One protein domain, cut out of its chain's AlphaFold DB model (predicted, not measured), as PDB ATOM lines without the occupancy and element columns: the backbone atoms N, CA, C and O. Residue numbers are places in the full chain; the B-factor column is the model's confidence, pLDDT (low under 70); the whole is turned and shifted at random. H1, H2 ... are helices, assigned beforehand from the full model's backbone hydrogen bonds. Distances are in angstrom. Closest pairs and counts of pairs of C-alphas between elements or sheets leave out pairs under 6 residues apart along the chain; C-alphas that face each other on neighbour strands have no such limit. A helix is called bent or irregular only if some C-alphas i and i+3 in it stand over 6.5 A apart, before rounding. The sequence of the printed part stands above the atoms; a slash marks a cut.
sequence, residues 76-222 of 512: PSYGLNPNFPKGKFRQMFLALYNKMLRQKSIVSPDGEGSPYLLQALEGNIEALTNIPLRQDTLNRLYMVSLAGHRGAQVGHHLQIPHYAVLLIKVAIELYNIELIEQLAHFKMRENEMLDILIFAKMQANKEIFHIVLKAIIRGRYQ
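Overview. This is residues 76 to 222 of the 512 residues of an uncharacterized protein of Candidatus Berkiella aquae (UniProt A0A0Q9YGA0). Four helices, H4 to H7, run alternately to and fro as a four-cornered bundle, with H3 packed on the outer side of H4 and short H2 on H3. H1 joins this body through H2 near its last residues and points its first residues away from the bundle. The printed part has 147 residues with seven named helices, H1 to H7 in order, and no named strand: the class is all helix. It is compact, with a radius of gyration of the C-alphas of 14.6 A, and spans 42 by 36 by 25 A.

Along the chain. Find C-alpha 86 at (-9.409, -11.742, -10.233); from there H1, residues 86 to 100, runs 20.7 A. Next come H2, residues 114 to 121, 11.3 A, and H3, residues 135 to 148, 19.5 A. H4, residues 161 to 174, starts at C-alpha 161 (23.604, -10.431, -13.607) and runs 20.0 A. H5 holds residues 177 to 185, 14.0 A, and H6 residues 190 to 203, 19.9 A. H7, residues 206 to 220, runs 20.8 A and ends at C-alpha 220 (23.322, 0.473, -2.460). H2 is irregular, with C-alphas 115 and 118 7.3 A apart; H5 is only just irregular, with C-alphas 181 and 184 6.53 A apart.

Arrangement. Start at the hub, H4, which touches H3, H5 and H6. With H5 it forms a helical hairpin, touching it with residues 168 to 172 alone; the closest C-alphas, Ile 168 and Ile 180, are 6.3 A apart. H4 and H6 run the same way at a shallow tilt of 20 degrees, closest at C-alphas Val 165 and Glu 192, 6.5 A. H6 and H7 form a hairpin at 6 degrees, closest at C-alphas Ala 200 and Phe 209, 5.4 A. H7 touches H5, where C-alphas Ala 184 and Gly 219 are closest, 3.9 A apart; H5 and H6 are apart. H3 touches H4 at a steep tilt of 36 degrees, only just past shallow, with C-alphas Ala 147 and Ala 171 closest at 4.9 A. H2 touches H3, C-alphas Ala 120 and Ser 145 being closest at 4.1 A. H1 and H2 form a hairpin at a steep tilt of 40 degrees; H1 touches with residues 97 to 100 alone, closest at C-alphas Tyr 97 and Leu 118, 7.0 A. Every O i to N i+4 pair is within hydrogen-bond range in H1, H3, H4, H6 and H7, against 2 of 4 in H2 and 2 of 5 in H5, whose O i to N i+3 pairs within range are 4 of 5 in H2 and 4 of 6 in H5.

Size, cuts and confidence. Look to Pro 132 and Tyr 221 for the two C-alphas farthest apart, 42.0 A. The printed part has no cut. The links H1 to H2, H2 to H3 and H3 to H4 are long; the other three are tight. The mean pLDDT of the printed part is 77.0, and 37 residues are under 70, among them residues 76 to 91 and 150 to 160.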
ATOM      1  N   PRO A  76      -4.515 -19.322 -13.656       51.25
ATOM      2  CA  PRO A  76      -4.717 -19.479 -12.228       51.25
ATOM      3  C   PRO A  76      -5.707 -18.433 -11.705       51.25
ATOM      4  O   PRO A  76      -5.644 -17.239 -12.000       51.25
ATOM      5  N   SER A  77      -6.669 -18.891 -10.901       46.16
ATOM      6  CA  SER A  77      -7.693 -18.021 -10.306       46.16
ATOM      7  C   SER A  77      -7.194 -17.214  -9.095       46.16
ATOM      8  O   SER A  77      -7.993 -16.532  -8.446       46.16
ATOM      9  N   TYR A  78      -5.892 -17.279  -8.811       49.38
ATOM     10  CA  TYR A  78      -5.216 -16.638  -7.689       49.38
ATOM     11  C   TYR A  78      -4.062 -15.787  -8.230       49.38
ATOM     12  O   TYR A  78      -3.153 -16.318  -8.859       49.38
ATOM     13  N   GLY A  79      -4.112 -14.469  -8.016       50.38
ATOM     14  CA  GLY A  79      -2.984 -13.586  -8.324       50.38
ATOM     15  C   GLY A  79      -1.888 -13.699  -7.270       50.38
ATOM     16  O   GLY A  79      -2.179 -14.069  -6.135       50.38
ATOM     17  N   LEU A  80      -0.636 -13.364  -7.601       54.59
ATOM     18  CA  LEU A  80       0.462 -13.310  -6.621       54.59
ATOM     19  C   LEU A  80       0.151 -12.336  -5.474       54.59
ATOM     20  O   LEU A  80       0.423 -12.654  -4.321       54.59
ATOM     21  N   ASN A  81      -0.566 -11.247  -5.766       53.59
ATOM     22  CA  ASN A  81      -1.121 -10.335  -4.773       53.59
ATOM     23  C   ASN A  81      -2.590 -10.701  -4.432       53.59
ATOM     24  O   ASN A  81      -3.455 -10.624  -5.311       53.59
ATOM     25  N   PRO A  82      -2.911 -11.075  -3.175       54.75
ATOM     26  CA  PRO A  82      -4.272 -11.438  -2.762       54.75
ATOM     27  C   PRO A  82      -5.273 -10.270  -2.818       54.75
ATOM     28  O   PRO A  82      -6.476 -10.515  -2.864       54.75
ATOM     29  N   ASN A  83      -4.795  -9.023  -2.875       55.69
ATOM     30  CA  ASN A  83      -5.627  -7.820  -2.950       55.69
ATOM     31  C   ASN A  83      -6.028  -7.455  -4.390       55.69
ATOM     32  O   ASN A  83      -6.817  -6.530  -4.599       55.69
ATOM     33  N   PHE A  84      -5.510  -8.162  -5.400       56.66
ATOM     34  CA  PHE A  84      -5.815  -7.874  -6.800       56.66
ATOM     35  C   PHE A  84      -7.125  -8.556  -7.240       56.66
ATOM     36  O   PHE A  84      -7.237  -9.785  -7.169       56.66
ATOM     37  N   PRO A  85      -8.129  -7.816  -7.756       60.31
ATOM     38  CA  PRO A  85      -9.366  -8.424  -8.238       60.31
ATOM     39  C   PRO A  85      -9.099  -9.417  -9.376       60.31
ATOM     40  O   PRO A  85      -8.460  -9.065 -10.370       60.31
ATOM     41  N   LYS A  86      -9.655 -10.635  -9.281       59.91
ATOM     42  CA  LYS A  86      -9.409 -11.742 -10.233       59.91
ATOM     43  C   LYS A  86      -9.578 -11.344 -11.707       59.91
ATOM     44  O   LYS A  86      -8.786 -11.754 -12.548       59.91
ATOM     45  N   GLY A  87     -10.587 -10.530 -12.029       58.84
ATOM     46  CA  GLY A  87     -10.830 -10.054 -13.400       58.84
ATOM     47  C   GLY A  87      -9.747  -9.106 -13.930       58.84
ATOM     48  O   GLY A  87      -9.326  -9.244 -15.076       58.84
ATOM     49  N   LYS A  88      -9.245  -8.192 -13.088       64.81
ATOM     50  CA  LYS A  88      -8.153  -7.269 -13.444       64.81
ATOM     51  C   LYS A  88      -6.820  -8.001 -13.565       64.81
ATOM     52  O   LYS A  88      -6.077  -7.751 -14.507       64.81
ATOM     53  N   PHE A  89      -6.562  -8.951 -12.665       64.94
ATOM     54  CA  PHE A  89      -5.370  -9.795 -12.725       64.94
ATOM     55  C   PHE A  89      -5.299 -10.580 -14.041       64.94
ATOM     56  O   PHE A  89      -4.261 -10.603 -14.686       64.94
ATOM     57  N   ARG A  90      -6.422 -11.146 -14.502       64.31
ATOM     58  CA  ARG A  90      -6.483 -11.860 -15.789       64.31
ATOM     59  C   ARG A  90      -6.143 -10.970 -16.984       64.31
ATOM     60  O   ARG A  90      -5.363 -11.382 -17.833       64.31
ATOM     61  N   GLN A  91      -6.702  -9.762 -17.058       65.88
ATOM     62  CA  GLN A  91      -6.402  -8.829 -18.153       65.88
ATOM     63  C   GLN A  91      -4.932  -8.399 -18.150       65.88
ATOM     64  O   GLN A  91      -4.295  -8.385 -19.200       65.88
ATOM     65  N   MET A  92      -4.387  -8.112 -16.967       72.19
ATOM     66  CA  MET A  92      -2.972  -7.796 -16.780       72.19
ATOM     67  C   MET A  92      -2.078  -8.960 -17.220       72.19
ATOM     68  O   MET A  92      -1.153  -8.762 -17.999       72.19
ATOM     69  N   PHE A  93      -2.396 -10.183 -16.795       73.19
ATOM     70  CA  PHE A  93      -1.638 -11.377 -17.153       73.19
ATOM     71  C   PHE A  93      -1.648 -11.629 -18.666       73.19
ATOM     72  O   PHE A  93      -0.611 -11.917 -19.254       73.19
ATOM     73  N   LEU A  94      -2.801 -11.480 -19.326       66.62
ATOM     74  CA  LEU A  94      -2.909 -11.596 -20.785       66.62
ATOM     75  C   LEU A  94      -2.084 -10.533 -21.517       66.62
ATOM     76  O   LEU A  94      -1.429 -10.832 -22.517       66.62
ATOM     77  N   ALA A  95      -2.122  -9.288 -21.039       71.69
ATOM     78  CA  ALA A  95      -1.311  -8.212 -21.595       71.69
ATOM     79  C   ALA A  95       0.184  -8.520 -21.437       71.69
ATOM     80  O   ALA A  95       0.944  -8.362 -22.394       71.69
ATOM     81  N   LEU A  96       0.584  -9.040 -20.275       77.94
ATOM     82  CA  LEU A  96       1.955  -9.437 -19.989       77.94
ATOM     83  C   LEU A  96       2.414 -10.615 -20.850       77.94
ATOM     84  O   LEU A  96       3.476 -10.535 -21.453       77.94
ATOM     85  N   TYR A  97       1.604 -11.666 -20.990       79.00
ATOM     86  CA  TYR A  97       1.897 -12.797 -21.873       79.00
ATOM     87  C   TYR A  97       2.142 -12.328 -23.313       79.00
ATOM     88  O   TYR A  97       3.174 -12.636 -23.906       79.00
ATOM     89  N   ASN A  98       1.245 -11.497 -23.854       71.56
ATOM     90  CA  ASN A  98       1.400 -10.940 -25.199       71.56
ATOM     91  C   ASN A  98       2.623 -10.020 -25.331       71.56
ATOM     92  O   ASN A  98       3.252  -9.986 -26.390       71.56
ATOM     93  N   LYS A  99       2.960  -9.269 -24.276       77.94
ATOM     94  CA  LYS A  99       4.166  -8.436 -24.214       77.94
ATOM     95  C   LYS A  99       5.422  -9.308 -24.241       77.94
ATOM     96  O   LYS A  99       6.281  -9.090 -25.088       77.94
ATOM     97  N   MET A 100       5.494 -10.330 -23.393       79.38
ATOM     98  CA  MET A 100       6.645 -11.228 -23.272       79.38
ATOM     99  C   MET A 100       6.850 -12.125 -24.489       79.38
ATOM    100  O   MET A 100       7.987 -12.359 -24.882       79.38
ATOM    101  N   LEU A 101       5.768 -12.549 -25.150       70.12
ATOM    102  CA  LEU A 101       5.842 -13.241 -26.440       70.12
ATOM    103  C   LEU A 101       6.595 -12.428 -27.502       70.12
ATOM    104  O   LEU A 101       7.151 -12.996 -28.439       70.12
ATOM    105  N   ARG A 102       6.581 -11.097 -27.380       68.38
ATOM    106  CA  ARG A 102       7.249 -10.166 -28.296       68.38
ATOM    107  C   ARG A 102       8.620  -9.711 -27.784       68.38
ATOM    108  O   ARG A 102       9.337  -9.059 -28.542       68.38
ATOM    109  N   GLN A 103       8.981 -10.026 -26.538       71.31
ATOM    110  CA  GLN A 103      10.264  -9.658 -25.936       71.31
ATOM    111  C   GLN A 103      11.334 -10.687 -26.290       71.31
ATOM    112  O   GLN A 103      11.239 -11.858 -25.920       71.31
ATOM    113  N   LYS A 104      12.383 -10.225 -26.979       66.38
ATOM    114  CA  LYS A 104      13.472 -11.073 -27.478       66.38
ATOM    115  C   LYS A 104      14.398 -11.549 -26.362       66.38
ATOM    116  O   LYS A 104      15.116 -12.536 -26.537       66.38
ATOM    117  N   SER A 105      14.394 -10.868 -25.214       65.19
ATOM    118  CA  SER A 105      15.074 -11.330 -23.998       65.19
ATOM    119  C   SER A 105      14.405 -12.540 -23.351       65.19
ATOM    120  O   SER A 105      15.065 -13.230 -22.583       65.19
ATOM    121  N   ILE A 106      13.147 -12.849 -23.685       71.00
ATOM    122  CA  ILE A 106      12.384 -13.952 -23.086       71.00
ATOM    123  C   ILE A 106      12.148 -15.054 -24.112       71.00
ATOM    124  O   ILE A 106      12.565 -16.192 -23.909       71.00
ATOM    125  N   VAL A 107      11.522 -14.701 -25.232       69.69
ATOM    126  CA  VAL A 107      11.318 -15.600 -26.364       69.69
ATOM    127  C   VAL A 107      12.381 -15.289 -27.397       69.69
ATOM    128  O   VAL A 107      12.514 -14.158 -27.853       69.69
ATOM    129  N   SER A 108      13.159 -16.292 -27.771       65.25
ATOM    130  CA  SER A 108      14.198 -16.115 -28.784       65.25
ATOM    131  C   SER A 108      13.628 -15.602 -30.127       65.25
ATOM    132  O   SER A 108      12.449 -15.817 -30.425       65.25
ATOM    133  N   PRO A 109      14.438 -14.944 -30.981       57.38
ATOM    134  CA  PRO A 109      13.981 -14.433 -32.280       57.38
ATOM    135  C   PRO A 109      13.334 -15.479 -33.202       57.38
ATOM    136  O   PRO A 109      12.494 -15.129 -34.028       57.38
ATOM    137  N   ASP A 110      13.716 -16.750 -33.067       56.12
ATOM    138  CA  ASP A 110      13.169 -17.898 -33.792       56.12
ATOM    139  C   ASP A 110      11.902 -18.493 -33.151       56.12
ATOM    140  O   ASP A 110      11.353 -19.474 -33.649       56.12
ATOM    141  N   GLY A 111      11.405 -17.885 -32.072       62.66
ATOM    142  CA  GLY A 111      10.209 -18.320 -31.354       62.66
ATOM    143  C   GLY A 111      10.449 -19.472 -30.376       62.66
ATOM    144  O   GLY A 111       9.506 -19.910 -29.716       62.66
ATOM    145  N   GLU A 112      11.687 -19.961 -30.235       65.75
ATOM    146  CA  GLU A 112      12.036 -20.960 -29.223       65.75
ATOM    147  C   GLU A 112      11.761 -20.381 -27.822       65.75
ATOM    148  O   GLU A 112      12.137 -19.247 -27.509       65.75
ATOM    149  N   GLY A 113      11.059 -21.167 -27.000       72.38
ATOM    150  CA  GLY A 113      10.578 -20.790 -25.669       72.38
ATOM    151  C   GLY A 113       9.125 -20.299 -25.630       72.38
ATOM    152  O   GLY A 113       8.474 -20.457 -24.600       72.38
ATOM    153  N   SER A 114       8.573 -19.820 -26.755       75.25
ATOM    154  CA  SER A 114       7.170 -19.374 -26.856       75.25
ATOM    155  C   SER A 114       6.148 -20.406 -26.336       75.25
ATOM    156  O   SER A 114       5.286 -20.023 -25.538       75.25
ATOM    157  N   PRO A 115       6.266 -21.717 -26.659       76.62
ATOM    158  CA  PRO A 115       5.347 -22.740 -26.145       76.62
ATOM    159  C   PRO A 115       5.281 -22.846 -24.619       76.62
ATOM    160  O   PRO A 115       4.247 -23.225 -24.075       76.62
ATOM    161  N   TYR A 116       6.370 -22.503 -23.934       81.25
ATOM    162  CA  TYR A 116       6.548 -22.719 -22.498       81.25
ATOM    163  C   TYR A 116       6.382 -21.436 -21.685       81.25
ATOM    164  O   TYR A 116       6.342 -21.480 -20.459       81.25
ATOM    165  N   LEU A 117       6.250 -20.286 -22.353       81.88
ATOM    166  CA  LEU A 117       6.145 -18.985 -21.702       81.88
ATOM    167  C   LEU A 117       4.947 -18.896 -20.757       81.88
ATOM    168  O   LEU A 117       5.043 -18.269 -19.707       81.88
ATOM    169  N   LEU A 118       3.823 -19.523 -21.106       76.31
ATOM    170  CA  LEU A 118       2.668 -19.528 -20.216       76.31
ATOM    171  C   LEU A 118       2.954 -20.305 -18.929       76.31
ATOM    172  O   LEU A 118       2.720 -19.782 -17.847       76.31
ATOM    173  N   GLN A 119       3.498 -21.518 -19.050       76.88
ATOM    174  CA  GLN A 119       3.856 -22.351 -17.898       76.88
ATOM    175  C   GLN A 119       4.895 -21.648 -17.017       76.88
ATOM    176  O   GLN A 119       4.814 -21.701 -15.792       76.88
ATOM    177  N   ALA A 120       5.836 -20.937 -17.644       84.00
ATOM    178  CA  ALA A 120       6.755 -20.062 -16.941       84.00
ATOM    179  C   ALA A 120       5.996 -18.951 -16.200       84.00
ATOM    180  O   ALA A 120       6.134 -18.826 -14.999       84.00
ATOM    181  N   LEU A 121       5.123 -18.181 -16.845       80.94
ATOM    182  CA  LEU A 121       4.372 -17.120 -16.159       80.94
ATOM    183  C   LEU A 121       3.467 -17.623 -15.020       80.94
ATOM    184  O   LEU A 121       3.185 -16.876 -14.086       80.94
ATOM    185  N   GLU A 122       3.029 -18.878 -15.079       76.00
ATOM    186  CA  GLU A 122       2.282 -19.553 -14.010       76.00
ATOM    187  C   GLU A 122       3.161 -19.991 -12.823       76.00
ATOM    188  O   GLU A 122       2.643 -20.493 -11.826       76.00
ATOM    189  N   GLY A 123       4.481 -19.818 -12.915       77.31
ATOM    190  CA  GLY A 123       5.437 -20.234 -11.893       77.31
ATOM    191  C   GLY A 123       5.661 -21.743 -11.830       77.31
ATOM    192  O   GLY A 123       6.057 -22.268 -10.783       77.31
ATOM    193  N   ASN A 124       5.382 -22.460 -12.926       79.69
ATOM    194  CA  ASN A 124       5.566 -23.903 -13.011       79.69
ATOM    195  C   ASN A 124       7.020 -24.242 -13.368       79.69
ATOM    196  O   ASN A 124       7.376 -24.463 -14.525       79.69
ATOM    197  N   ILE A 125       7.879 -24.244 -12.351       80.88
ATOM    198  CA  ILE A 125       9.308 -24.544 -12.492       80.88
ATOM    199  C   ILE A 125       9.529 -25.993 -12.953       80.88
ATOM    200  O   ILE A 125      10.395 -26.246 -13.788       80.88
ATOM    201  N   GLU A 126       8.727 -26.939 -12.455       78.44
ATOM    202  CA  GLU A 126       8.840 -28.362 -12.795       78.44
ATOM    203  C   GLU A 126       8.583 -28.619 -14.281       78.44
ATOM    204  O   GLU A 126       9.327 -29.372 -14.904       78.44
ATOM    205  N   ALA A 127       7.597 -27.943 -14.878       73.88
ATOM    206  CA  ALA A 127       7.307 -28.069 -16.306       73.88
ATOM    207  C   ALA A 127       8.464 -27.597 -17.197       73.88
ATOM    208  O   ALA A 127       8.578 -28.046 -18.335       73.88
ATOM    209  N   LEU A 128       9.344 -26.735 -16.675       78.75
ATOM    210  CA  LEU A 128      10.543 -26.292 -17.378       78.75
ATOM    211  C   LEU A 128      11.713 -27.279 -17.254       78.75
ATOM    212  O   LEU A 128      12.694 -27.168 -17.989       78.75
ATOM    213  N   THR A 129      11.631 -28.269 -16.364       74.44
ATOM    214  CA  THR A 129      12.698 -29.262 -16.213       74.44
ATOM    215  C   THR A 129      12.722 -30.226 -17.403       74.44
ATOM    216  O   THR A 129      11.700 -30.756 -17.827       74.44
ATOM    217  N   ASN A 130      13.916 -30.480 -17.947       72.31
ATOM    218  CA  ASN A 130      14.164 -31.435 -19.040       72.31
ATOM    219  C   ASN A 130      13.538 -31.100 -20.408       72.31
ATOM    220  O   ASN A 130      13.466 -31.976 -21.273       72.31
ATOM    221  N   ILE A 131      13.134 -29.851 -20.654       79.69
ATOM    222  CA  ILE A 131      12.736 -29.439 -22.005       79.69
ATOM    223  C   ILE A 131      13.992 -29.345 -22.895       79.69
ATOM    224  O   ILE A 131      14.987 -28.754 -22.466       79.69
ATOM    225  N   PRO A 132      13.973 -29.859 -24.143       78.12
ATOM    226  CA  PRO A 132      15.091 -29.751 -25.083       78.12
ATOM    227  C   PRO A 132      15.218 -28.335 -25.682       78.12
ATOM    228  O   PRO A 132      15.162 -28.160 -26.898       78.12
ATOM    229  N   LEU A 133      15.363 -27.316 -24.830       75.00
ATOM    230  CA  LEU A 133      15.643 -25.932 -25.223       75.00
ATOM    231  C   LEU A 133      17.127 -25.611 -25.082       75.00
ATOM    232  O   LEU A 133      17.853 -26.234 -24.304       75.00
ATOM    233  N   ARG A 134      17.573 -24.559 -25.775       74.44
ATOM    234  CA  ARG A 134      18.856 -23.918 -25.466       74.44
ATOM    235  C   ARG A 134      18.899 -23.487 -23.997       74.44
ATOM    236  O   ARG A 134      17.934 -22.933 -23.474       74.44
ATOM    237  N   GLN A 135      20.061 -23.663 -23.363       77.94
ATOM    238  CA  GLN A 135      20.264 -23.315 -21.953       77.94
ATOM    239  C   GLN A 135      19.932 -21.849 -21.649       77.94
ATOM    240  O   GLN A 135      19.364 -21.557 -20.605       77.94
ATOM    241  N   ASP A 136      20.253 -20.925 -22.555       76.06
ATOM    242  CA  ASP A 136      19.942 -19.504 -22.373       76.06
ATOM    243  C   ASP A 136      18.423 -19.242 -22.380       76.06
ATOM    244  O   ASP A 136      17.905 -18.616 -21.458       76.06
ATOM    245  N   THR A 137      17.690 -19.801 -23.352       77.81
ATOM    246  CA  THR A 137      16.215 -19.770 -23.405       77.81
ATOM    247  C   THR A 137      15.604 -20.380 -22.146       77.81
ATOM    248  O   THR A 137      14.692 -19.806 -21.552       77.81
ATOM    249  N   LEU A 138      16.142 -21.515 -21.698       82.25
ATOM    250  CA  LEU A 138      15.700 -22.181 -20.483       82.25
ATOM    251  C   LEU A 138      15.930 -21.314 -19.238       82.25
ATOM    252  O   LEU A 138      15.023 -21.173 -18.426       82.25
ATOM    253  N   ASN A 139      17.100 -20.683 -19.111       83.19
ATOM    254  CA  ASN A 139      17.411 -19.779 -18.003       83.19
ATOM    255  C   ASN A 139      16.454 -18.577 -17.971       83.19
ATOM    256  O   ASN A 139      15.987 -18.199 -16.901       83.19
ATOM    257  N   ARG A 140      16.122 -17.996 -19.130       84.62
ATOM    258  CA  ARG A 140      15.169 -16.875 -19.235       84.62
ATOM    259  C   ARG A 140      13.766 -17.293 -18.812       84.62
ATOM    260  O   ARG A 140      13.157 -16.617 -17.989       84.62
ATOM    261  N   LEU A 141      13.279 -18.429 -19.315       85.56
ATOM    262  CA  LEU A 141      11.990 -18.997 -18.907       85.56
ATOM    263  C   LEU A 141      11.972 -19.346 -17.418       85.56
ATOM    264  O   LEU A 141      10.970 -19.123 -16.749       85.56
ATOM    265  N   TYR A 142      13.086 -19.835 -16.880       87.31
ATOM    266  CA  TYR A 142      13.225 -20.098 -15.454       87.31
ATOM    267  C   TYR A 142      13.129 -18.809 -14.625       87.31
ATOM    268  O   TYR A 142      12.445 -18.810 -13.609       87.31
ATOM    269  N   MET A 143      13.718 -17.690 -15.074       87.62
ATOM    270  CA  MET A 143      13.535 -16.389 -14.407       87.62
ATOM    271  C   MET A 143      12.085 -15.912 -14.451       87.62
ATOM    272  O   MET A 143      11.558 -15.450 -13.443       87.62
ATOM    273  N   VAL A 144      11.410 -16.068 -15.593       88.62
ATOM    274  CA  VAL A 144       9.971 -15.777 -15.696       88.62
ATOM    275  C   VAL A 144       9.176 -16.652 -14.717       88.62
ATOM    276  O   VAL A 144       8.280 -16.153 -14.040       88.62
ATOM    277  N   SER A 145       9.556 -17.925 -14.582       86.56
ATOM    278  CA  SER A 145       8.939 -18.880 -13.656       86.56
ATOM    279  C   SER A 145       9.150 -18.550 -12.192       86.56
ATOM    280  O   SER A 145       8.193 -18.513 -11.423       86.56
ATOM    281  N   LEU A 146      10.366 -18.186 -11.800       86.56
ATOM    282  CA  LEU A 146      10.625 -17.702 -10.450       86.56
ATOM    283  C   LEU A 146       9.807 -16.448 -10.123       86.56
ATOM    284  O   LEU A 146       9.244 -16.363  -9.036       86.56
ATOM    285  N   ALA A 147       9.682 -15.507 -11.062       86.56
ATOM    286  CA  ALA A 147       8.846 -14.326 -10.860       86.56
ATOM    287  C   ALA A 147       7.349 -14.660 -10.750       86.56
ATOM    288  O   ALA A 147       6.632 -13.983 -10.012       86.56
ATOM    289  N   GLY A 148       6.889 -15.706 -11.444       79.31
ATOM    290  CA  GLY A 148       5.525 -16.236 -11.383       79.31
ATOM    291  C   GLY A 148       5.209 -17.088 -10.151       79.31
ATOM    292  O   GLY A 148       4.042 -17.405  -9.925       79.31
ATOM    293  N   HIS A 149       6.205 -17.460  -9.342       81.12
ATOM    294  CA  HIS A 149       6.049 -18.380  -8.214       81.12
ATOM    295  C   HIS A 149       5.930 -17.638  -6.865       81.12
ATOM    296  O   HIS A 149       6.707 -16.730  -6.567       81.12
ATOM    297  N   ARG A 150       4.965 -18.029  -6.014       68.56
ATOM    298  CA  ARG A 150       4.824 -17.486  -4.640       68.56
ATOM    299  C   ARG A 150       5.861 -18.092  -3.702       68.56
ATOM    300  O   ARG A 150       6.071 -19.299  -3.749       68.56
ATOM    301  N   GLY A 151       6.444 -17.294  -2.806       65.62
ATOM    302  CA  GLY A 151       7.455 -17.789  -1.872       65.62
ATOM    303  C   GLY A 151       8.743 -18.241  -2.561       65.62
ATOM    304  O   GLY A 151       9.498 -19.031  -1.996       65.62
ATOM    305  N   ALA A 152       8.987 -17.770  -3.790       67.31
ATOM    306  CA  ALA A 152      10.211 -18.059  -4.513       67.31
ATOM    307  C   ALA A 152      11.415 -17.564  -3.700       67.31
ATOM    308  O   ALA A 152      11.597 -16.363  -3.483       67.31
ATOM    309  N   GLN A 153      12.245 -18.504  -3.250       66.31
ATOM    310  CA  GLN A 153      13.570 -18.187  -2.746       66.31
ATOM    311  C   GLN A 153      14.541 -18.237  -3.907       66.31
ATOM    312  O   GLN A 153      14.684 -19.252  -4.594       66.31
ATOM    313  N   VAL A 154      15.216 -17.122  -4.127       64.62
ATOM    314  CA  VAL A 154      16.213 -17.044  -5.175       64.62
ATOM    315  C   VAL A 154      17.480 -17.732  -4.680       64.62
ATOM    316  O   VAL A 154      18.254 -17.178  -3.904       64.62
ATOM    317  N   GLY A 155      17.663 -18.993  -5.076       58.19
ATOM    318  CA  GLY A 155      18.871 -19.756  -4.757       58.19
ATOM    319  C   GLY A 155      20.138 -19.150  -5.381       58.19
ATOM    320  O   GLY A 155      20.082 -18.235  -6.201       58.19
ATOM    321  N   HIS A 156      21.306 -19.720  -5.068       50.72
ATOM    322  CA  HIS A 156      22.630 -19.266  -5.540       50.72
ATOM    323  C   HIS A 156      22.854 -19.290  -7.073       50.72
ATOM    324  O   HIS A 156      23.953 -18.995  -7.540       50.72
ATOM    325  N   HIS A 157      21.842 -19.637  -7.873       48.47
ATOM    326  CA  HIS A 157      21.935 -19.788  -9.328       48.47
ATOM    327  C   HIS A 157      21.927 -18.460 -10.113       48.47
ATOM    328  O   HIS A 157      22.152 -18.472 -11.321       48.47
ATOM    329  N   LEU A 158      21.757 -17.307  -9.456       56.41
ATOM    330  CA  LEU A 158      21.898 -15.975 -10.068       56.41
ATOM    331  C   LEU A 158      23.354 -15.480 -10.111       56.41
ATOM    332  O   LEU A 158      23.668 -14.371  -9.693       56.41
ATOM    333  N   GLN A 159      24.274 -16.286 -10.642       55.50
ATOM    334  CA  GLN A 159      25.657 -15.826 -10.855       55.50
ATOM    335  C   GLN A 159      25.802 -14.911 -12.079       55.50
ATOM    336  O   GLN A 159      26.859 -14.323 -12.293       55.50
ATOM    337  N   ILE A 160      24.747 -14.800 -12.890       66.19
ATOM    338  CA  ILE A 160      24.758 -14.064 -14.146       66.19
ATOM    339  C   ILE A 160      23.823 -12.847 -14.018       66.19
ATOM    340  O   ILE A 160      22.601 -13.023 -13.968       66.19
ATOM    341  N   PRO A 161      24.370 -11.619 -13.978       70.00
ATOM    342  CA  PRO A 161      23.604 -10.431 -13.607       70.00
ATOM    343  C   PRO A 161      22.411 -10.093 -14.512       70.00
ATOM    344  O   PRO A 161      21.379  -9.633 -14.026       70.00
ATOM    345  N   HIS A 162      22.481 -10.372 -15.820       74.44
ATOM    346  CA  HIS A 162      21.369 -10.054 -16.730       74.44
ATOM    347  C   HIS A 162      20.103 -10.877 -16.457       74.44
ATOM    348  O   HIS A 162      19.001 -10.396 -16.714       74.44
ATOM    349  N   TYR A 163      20.229 -12.084 -15.896       80.25
ATOM    350  CA  TYR A 163      19.069 -12.875 -15.479       80.25
ATOM    351  C   TYR A 163      18.432 -12.330 -14.200       80.25
ATOM    352  O   TYR A 163      17.213 -12.390 -14.076       80.25
ATOM    353  N   ALA A 164      19.222 -11.751 -13.289       81.31
ATOM    354  CA  ALA A 164      18.694 -11.091 -12.096       81.31
ATOM    355  C   ALA A 164      17.862  -9.861 -12.483       81.31
ATOM    356  O   ALA A 164      16.733  -9.705 -12.026       81.31
ATOM    357  N   VAL A 165      18.374  -9.038 -13.404       85.88
ATOM    358  CA  VAL A 165      17.624  -7.893 -13.940       85.88
ATOM    359  C   VAL A 165      16.327  -8.352 -14.607       85.88
ATOM    360  O   VAL A 165      15.271  -7.792 -14.319       85.88
ATOM    361  N   LEU A 166      16.373  -9.391 -15.452       86.38
ATOM    362  CA  LEU A 166      15.170  -9.950 -16.075       86.38
ATOM    363  C   LEU A 166      14.157 -10.405 -15.017       86.38
ATOM    364  O   LEU A 166      13.009  -9.973 -15.062       86.38
ATOM    365  N   LEU A 167      14.588 -11.223 -14.054       87.94
ATOM    366  CA  LEU A 167      13.757 -11.725 -12.958       87.94
ATOM    367  C   LEU A 167      13.010 -10.590 -12.251       87.94
ATOM    368  O   LEU A 167      11.793 -10.659 -12.097       87.94
ATOM    369  N   ILE A 168      13.720  -9.522 -11.879       89.25
ATOM    370  CA  ILE A 168      13.127  -8.375 -11.186       89.25
ATOM    371  C   ILE A 168      12.175  -7.590 -12.093       89.25
ATOM    372  O   ILE A 168      11.087  -7.224 -11.653       89.25
ATOM    373  N   LYS A 169      12.526  -7.358 -13.364       89.44
ATOM    374  CA  LYS A 169      11.621  -6.685 -14.313       89.44
ATOM    375  C   LYS A 169      10.310  -7.457 -14.474       89.44
ATOM    376  O   LYS A 169       9.237  -6.859 -14.457       89.44
ATOM    377  N   VAL A 170      10.378  -8.787 -14.554       88.06
ATOM    378  CA  VAL A 170       9.179  -9.632 -14.585       88.06
ATOM    379  C   VAL A 170       8.425  -9.591 -13.251       88.06
ATOM    380  O   VAL A 170       7.199  -9.506 -13.251       88.06
ATOM    381  N   ALA A 171       9.129  -9.587 -12.116       88.69
ATOM    382  CA  ALA A 171       8.528  -9.478 -10.787       88.69
ATOM    383  C   ALA A 171       7.723  -8.180 -10.610       88.69
ATOM    384  O   ALA A 171       6.624  -8.213 -10.059       88.69
ATOM    385  N   ILE A 172       8.241  -7.058 -11.120       89.25
ATOM    386  CA  ILE A 172       7.564  -5.752 -11.134       89.25
ATOM    387  C   ILE A 172       6.244  -5.835 -11.910       89.25
ATOM    388  O   ILE A 172       5.205  -5.424 -11.400       89.25
ATOM    389  N   GLU A 173       6.263  -6.419 -13.108       85.94
ATOM    390  CA  GLU A 173       5.071  -6.578 -13.957       85.94
ATOM    391  C   GLU A 173       4.034  -7.542 -13.354       85.94
ATOM    392  O   GLU A 173       2.827  -7.379 -13.545       85.94
ATOM    393  N   LEU A 174       4.498  -8.547 -12.607       81.62
ATOM    394  CA  LEU A 174       3.659  -9.533 -11.925       81.62
ATOM    395  C   LEU A 174       3.233  -9.121 -10.509       81.62
ATOM    396  O   LEU A 174       2.468  -9.854  -9.876       81.62
ATOM    397  N   TYR A 175       3.680  -7.961 -10.017       83.56
ATOM    398  CA  TYR A 175       3.430  -7.489  -8.651       83.56
ATOM    399  C   TYR A 175       3.917  -8.481  -7.574       83.56
ATOM    400  O   TYR A 175       3.272  -8.658  -6.536       83.56
ATOM    401  N   ASN A 176       5.052  -9.145  -7.813       85.19
ATOM    402  CA  ASN A 176       5.668 -10.066  -6.859       85.19
ATOM    403  C   ASN A 176       6.530  -9.296  -5.841       85.19
ATOM    404  O   ASN A 176       7.745  -9.174  -5.999       85.19
ATOM    405  N   ILE A 177       5.882  -8.751  -4.806       85.56
ATOM    406  CA  ILE A 177       6.522  -7.913  -3.775       85.56
ATOM    407  C   ILE A 177       7.654  -8.645  -3.055       85.56
ATOM    408  O   ILE A 177       8.730  -8.079  -2.904       85.56
ATOM    409  N   GLU A 178       7.436  -9.905  -2.671       84.62
ATOM    410  CA  GLU A 178       8.421 -10.714  -1.939       84.62
ATOM    411  C   GLU A 178       9.749 -10.806  -2.699       84.62
ATOM    412  O   GLU A 178      10.827 -10.731  -2.113       84.62
ATOM    413  N   LEU A 179       9.673 -10.946  -4.023       86.56
ATOM    414  CA  LEU A 179      10.843 -11.030  -4.887       86.56
ATOM    415  C   LEU A 179      11.496  -9.662  -5.130       86.56
ATOM    416  O   LEU A 179      12.719  -9.570  -5.214       86.56
ATOM    417  N   ILE A 180      10.700  -8.591  -5.213       88.25
ATOM    418  CA  ILE A 180      11.215  -7.218  -5.326       88.25
ATOM    419  C   ILE A 180      11.943  -6.812  -4.040       88.25
ATOM    420  O   ILE A 180      12.997  -6.194  -4.107       88.25
ATOM    421  N   GLU A 181      11.437  -7.177  -2.864       85.94
ATOM    422  CA  GLU A 181      12.088  -6.861  -1.586       85.94
ATOM    423  C   GLU A 181      13.419  -7.601  -1.400       85.94
ATOM    424  O   GLU A 181      14.329  -7.080  -0.748       85.94
ATOM    425  N   GLN A 182      13.576  -8.768  -2.037       83.81
ATOM    426  CA  GLN A 182      14.851  -9.488  -2.094       83.81
ATOM    427  C   GLN A 182      15.926  -8.743  -2.901       83.81
ATOM    428  O   GLN A 182      17.107  -9.073  -2.781       83.81
ATOM    429  N   LEU A 183      15.560  -7.706  -3.664       81.31
ATOM    430  CA  LEU A 183      16.488  -6.917  -4.468       81.31
ATOM    431  C   LEU A 183      17.661  -6.344  -3.664       81.31
ATOM    432  O   LEU A 183      18.793  -6.365  -4.143       81.31
ATOM    433  N   ALA A 184      17.414  -5.908  -2.425       77.94
ATOM    434  CA  ALA A 184      18.446  -5.368  -1.536       77.94
ATOM    435  C   ALA A 184      19.542  -6.390  -1.169       77.94
ATOM    436  O   ALA A 184      20.610  -6.010  -0.699       77.94
ATOM    437  N   HIS A 185      19.277  -7.685  -1.359       78.25
ATOM    438  CA  HIS A 185      20.207  -8.769  -1.054       78.25
ATOM    439  C   HIS A 185      21.008  -9.235  -2.277       78.25
ATOM    440  O   HIS A 185      21.979  -9.979  -2.118       78.25
ATOM    441  N   PHE A 186      20.647  -8.802  -3.493       76.00
ATOM    442  CA  PHE A 186      21.437  -9.106  -4.683       76.00
ATOM    443  C   PHE A 186      22.625  -8.162  -4.801       76.00
ATOM    444  O   PHE A 186      22.495  -6.941  -4.762       76.00
ATOM    445  N   LYS A 187      23.801  -8.744  -5.041       74.94
ATOM    446  CA  LYS A 187      24.980  -7.981  -5.441       74.94
ATOM    447  C   LYS A 187      24.837  -7.579  -6.909       74.94
ATOM    448  O   LYS A 187      25.281  -8.309  -7.792       74.94
ATOM    449  N   MET A 188      24.196  -6.443  -7.154       78.44
ATOM    450  CA  MET A 188      24.039  -5.867  -8.490       78.44
ATOM    451  C   MET A 188      25.034  -4.740  -8.728       78.44
ATOM    452  O   MET A 188      25.462  -4.052  -7.800       78.44
ATOM    453  N   ARG A 189      25.399  -4.552  -9.993       82.88
ATOM    454  CA  ARG A 189      26.162  -3.384 -10.432       82.88
ATOM    455  C   ARG A 189      25.253  -2.158 -10.487       82.88
ATOM    456  O   ARG A 189      24.034  -2.260 -10.612       82.88
ATOM    457  N   GLU A 190      25.859  -0.984 -10.424       80.19
ATOM    458  CA  GLU A 190      25.151   0.297 -10.450       80.19
ATOM    459  C   GLU A 190      24.248   0.463 -11.678       80.19
ATOM    460  O   GLU A 190      23.070   0.793 -11.547       80.19
ATOM    461  N   ASN A 191      24.756   0.119 -12.860       82.62
ATOM    462  CA  ASN A 191      23.994   0.171 -14.105       82.62
ATOM    463  C   ASN A 191      22.788  -0.791 -14.140       82.62
ATOM    464  O   ASN A 191      21.809  -0.523 -14.832       82.62
ATOM    465  N   GLU A 192      22.827  -1.900 -13.397       84.69
ATOM    466  CA  GLU A 192      21.712  -2.850 -13.274       84.69
ATOM    467  C   GLU A 192      20.626  -2.311 -12.343       84.69
ATOM    468  O   GLU A 192      19.442  -2.391 -12.670       84.69
ATOM    469  N   MET A 193      21.022  -1.706 -11.217       87.38
ATOM    470  CA  MET A 193      20.089  -1.013 -10.322       87.38
ATOM    471  C   MET A 193      19.375   0.125 -11.051       87.38
ATOM    472  O   MET A 193      18.157   0.255 -10.954       87.38
ATOM    473  N   LEU A 194      20.120   0.908 -11.830       88.62
ATOM    474  CA  LEU A 194      19.579   1.997 -12.633       88.62
ATOM    475  C   LEU A 194      18.606   1.503 -13.712       88.62
ATOM    476  O   LEU A 194      17.532   2.077 -13.884       88.62
ATOM    477  N   ASP A 195      18.943   0.405 -14.396       88.44
ATOM    478  CA  ASP A 195      18.054  -0.232 -15.373       88.44
ATOM    479  C   ASP A 195      16.725  -0.667 -14.730       88.44
ATOM    480  O   ASP A 195      15.650  -0.422 -15.280       88.44
ATOM    481  N   ILE A 196      16.779  -1.253 -13.531       91.38
ATOM    482  CA  ILE A 196      15.584  -1.641 -12.771       91.38
ATOM    483  C   ILE A 196      14.786  -0.412 -12.321       91.38
ATOM    484  O   ILE A 196      13.560  -0.421 -12.421       91.38
ATOM    485  N   LEU A 197      15.451   0.644 -11.847       92.00
ATOM    486  CA  LEU A 197      14.792   1.848 -11.343       92.00
ATOM    487  C   LEU A 197      14.028   2.585 -12.450       92.00
ATOM    488  O   LEU A 197      12.851   2.905 -12.276       92.00
ATOM    489  N   ILE A 198      14.662   2.792 -13.609       91.12
ATOM    490  CA  ILE A 198      14.019   3.414 -14.776       91.12
ATOM    491  C   ILE A 198      12.894   2.514 -15.306       91.12
ATOM    492  O   ILE A 198      11.810   3.008 -15.622       91.12
ATOM    493  N   PHE A 199      13.099   1.193 -15.354       91.06
ATOM    494  CA  PHE A 199      12.036   0.257 -15.727       91.06
ATOM    495  C   PHE A 199      10.827   0.362 -14.788       91.06
ATOM    496  O   PHE A 199       9.695   0.475 -15.257       91.06
ATOM    497  N   ALA A 200      11.056   0.368 -13.471       92.19
ATOM    498  CA  ALA A 200      10.003   0.489 -12.469       92.19
ATOM    499  C   ALA A 200       9.246   1.812 -12.608       92.19
ATOM    500  O   ALA A 200       8.019   1.811 -12.581       92.19
ATOM    501  N   LYS A 201       9.949   2.924 -12.847       90.00
ATOM    502  CA  LYS A 201       9.320   4.219 -13.141       90.00
ATOM    503  C   LYS A 201       8.407   4.153 -14.372       90.00
ATOM    504  O   LYS A 201       7.336   4.751 -14.378       90.00
ATOM    505  N   MET A 202       8.824   3.444 -15.420       87.25
ATOM    506  CA  MET A 202       8.080   3.378 -16.683       87.25
ATOM    507  C   MET A 202       6.882   2.424 -16.644       87.25
ATOM    508  O   MET A 202       5.894   2.664 -17.336       87.25
ATOM    509  N   GLN A 203       6.991   1.312 -15.916       85.12
ATOM    510  CA  GLN A 203       6.043   0.194 -16.015       85.12
ATOM    511  C   GLN A 203       5.222  -0.031 -14.745       85.12
ATOM    512  O   GLN A 203       4.138  -0.614 -14.809       85.12
ATOM    513  N   ALA A 204       5.722   0.404 -13.590       83.75
ATOM    514  CA  ALA A 204       5.090   0.140 -12.312       83.75
ATOM    515  C   ALA A 204       4.156   1.277 -11.891       83.75
ATOM    516  O   ALA A 204       4.285   2.428 -12.308       83.75
ATOM    517  N   ASN A 205       3.203   0.962 -11.014       85.31
ATOM    518  CA  ASN A 205       2.463   2.006 -10.318       85.31
ATOM    519  C   ASN A 205       3.355   2.671  -9.244       85.31
ATOM    520  O   ASN A 205       4.433   2.177  -8.909       85.31
ATOM    521  N   LYS A 206       2.872   3.774  -8.661       85.94
ATOM    522  CA  LYS A 206       3.618   4.537  -7.648       85.94
ATOM    523  C   LYS A 206       4.049   3.687  -6.443       85.94
ATOM    524  O   LYS A 206       5.158   3.850  -5.949       85.94
ATOM    525  N   GLU A 207       3.194   2.776  -5.987       87.06
ATOM    526  CA  GLU A 207       3.465   1.919  -4.826       87.06
ATOM    527  C   GLU A 207       4.619   0.946  -5.098       87.06
ATOM    528  O   GLU A 207       5.585   0.904  -4.340       87.06
ATOM    529  N   ILE A 208       4.569   0.223  -6.219       89.25
ATOM    530  CA  ILE A 208       5.635  -0.698  -6.627       89.25
ATOM    531  C   ILE A 208       6.933   0.061  -6.890       89.25
ATOM    532  O   ILE A 208       7.994  -0.391  -6.466       89.25
ATOM    533  N   PHE A 209       6.861   1.230  -7.529       91.44
ATOM    534  CA  PHE A 209       8.032   2.075  -7.732       91.44
ATOM    535  C   PHE A 209       8.698   2.459  -6.402       91.44
ATOM    536  O   PHE A 209       9.912   2.322  -6.272       91.44
ATOM    537  N   HIS A 210       7.925   2.849  -5.382       90.25
ATOM    538  CA  HIS A 210       8.467   3.157  -4.053       90.25
ATOM    539  C   HIS A 210       9.113   1.930  -3.387       90.25
ATOM    540  O   HIS A 210      10.153   2.066  -2.744       90.25
ATOM    541  N   ILE A 211       8.528   0.736  -3.538       90.25
ATOM    542  CA  ILE A 211       9.100  -0.511  -3.003       90.25
ATOM    543  C   ILE A 211      10.440  -0.819  -3.685       90.25
ATOM    544  O   ILE A 211      11.432  -1.071  -2.999       90.25
ATOM    545  N   VAL A 212      10.496  -0.731  -5.019       92.50
ATOM    546  CA  VAL A 212      11.731  -0.914  -5.797       92.50
ATOM    547  C   VAL A 212      12.793   0.104  -5.378       92.50
ATOM    548  O   VAL A 212      13.926  -0.277  -5.090       92.50
ATOM    549  N   LEU A 213      12.426   1.385  -5.288       91.75
ATOM    550  CA  LEU A 213      13.320   2.466  -4.875       91.75
ATOM    551  C   LEU A 213      13.910   2.205  -3.484       91.75
ATOM    552  O   LEU A 213      15.124   2.279  -3.306       91.75
ATOM    553  N   LYS A 214      13.075   1.836  -2.503       90.38
ATOM    554  CA  LYS A 214      13.536   1.484  -1.152       90.38
ATOM    555  C   LYS A 214      14.489   0.295  -1.170       90.38
ATOM    556  O   LYS A 214      15.497   0.325  -0.468       90.38
ATOM    557  N   ALA A 215      14.199  -0.738  -1.959       89.69
ATOM    558  CA  ALA A 215      15.066  -1.907  -2.060       89.69
ATOM    559  C   ALA A 215      16.427  -1.570  -2.701       89.69
ATOM    560  O   ALA A 215      17.455  -2.040  -2.214       89.69
ATOM    561  N   ILE A 216      16.452  -0.706  -3.723       89.94
ATOM    562  CA  ILE A 216      17.692  -0.219  -4.349       89.94
ATOM    563  C   ILE A 216      18.518   0.604  -3.359       89.94
ATOM    564  O   ILE A 216      19.708   0.343  -3.208       89.94
ATOM    565  N   ILE A 217      17.898   1.550  -2.646       89.25
ATOM    566  CA  ILE A 217      18.582   2.366  -1.631       89.25
ATOM    567  C   ILE A 217      19.169   1.458  -0.540       89.25
ATOM    568  O   ILE A 217      20.342   1.583  -0.197       89.25
ATOM    569  N   ARG A 218      18.396   0.476  -0.055       89.12
ATOM    570  CA  ARG A 218      18.882  -0.509   0.923       89.12
ATOM    571  C   ARG A 218      20.104  -1.274   0.432       89.12
ATOM    572  O   ARG A 218      21.083  -1.373   1.163       89.12
ATOM    573  N   GLY A 219      20.049  -1.796  -0.792       85.56
ATOM    574  CA  GLY A 219      21.161  -2.539  -1.383       85.56
ATOM    575  C   GLY A 219      22.403  -1.670  -1.591       85.56
ATOM    576  O   GLY A 219      23.500  -2.071  -1.208       85.56
ATOM    577  N   ARG A 220      22.230  -0.461  -2.143       85.38
ATOM    578  CA  ARG A 220      23.322   0.473  -2.460       85.38
ATOM    579  C   ARG A 220      24.069   0.937  -1.210       85.38
ATOM    580  O   ARG A 220      25.292   0.854  -1.180       85.38
ATOM    581  N   TYR A 221      23.345   1.364  -0.176       87.00
ATOM    582  CA  TYR A 221      23.939   1.903   1.056       87.00
ATOM    583  C   TYR A 221      24.063   0.871   2.182       87.00
ATOM    584  O   TYR A 221      24.382   1.225   3.314       87.00
ATOM    585  N   GLN A 222      23.819  -0.410   1.882       85.69
ATOM    586  CA  GLN A 222      23.914  -1.521   2.836       85.69
ATOM    587  C   GLN A 222      23.037  -1.327   4.086       85.69
ATOM    588  O   GLN A 222      23.377  -1.769   5.182       85.69
TER     589      GLN A 222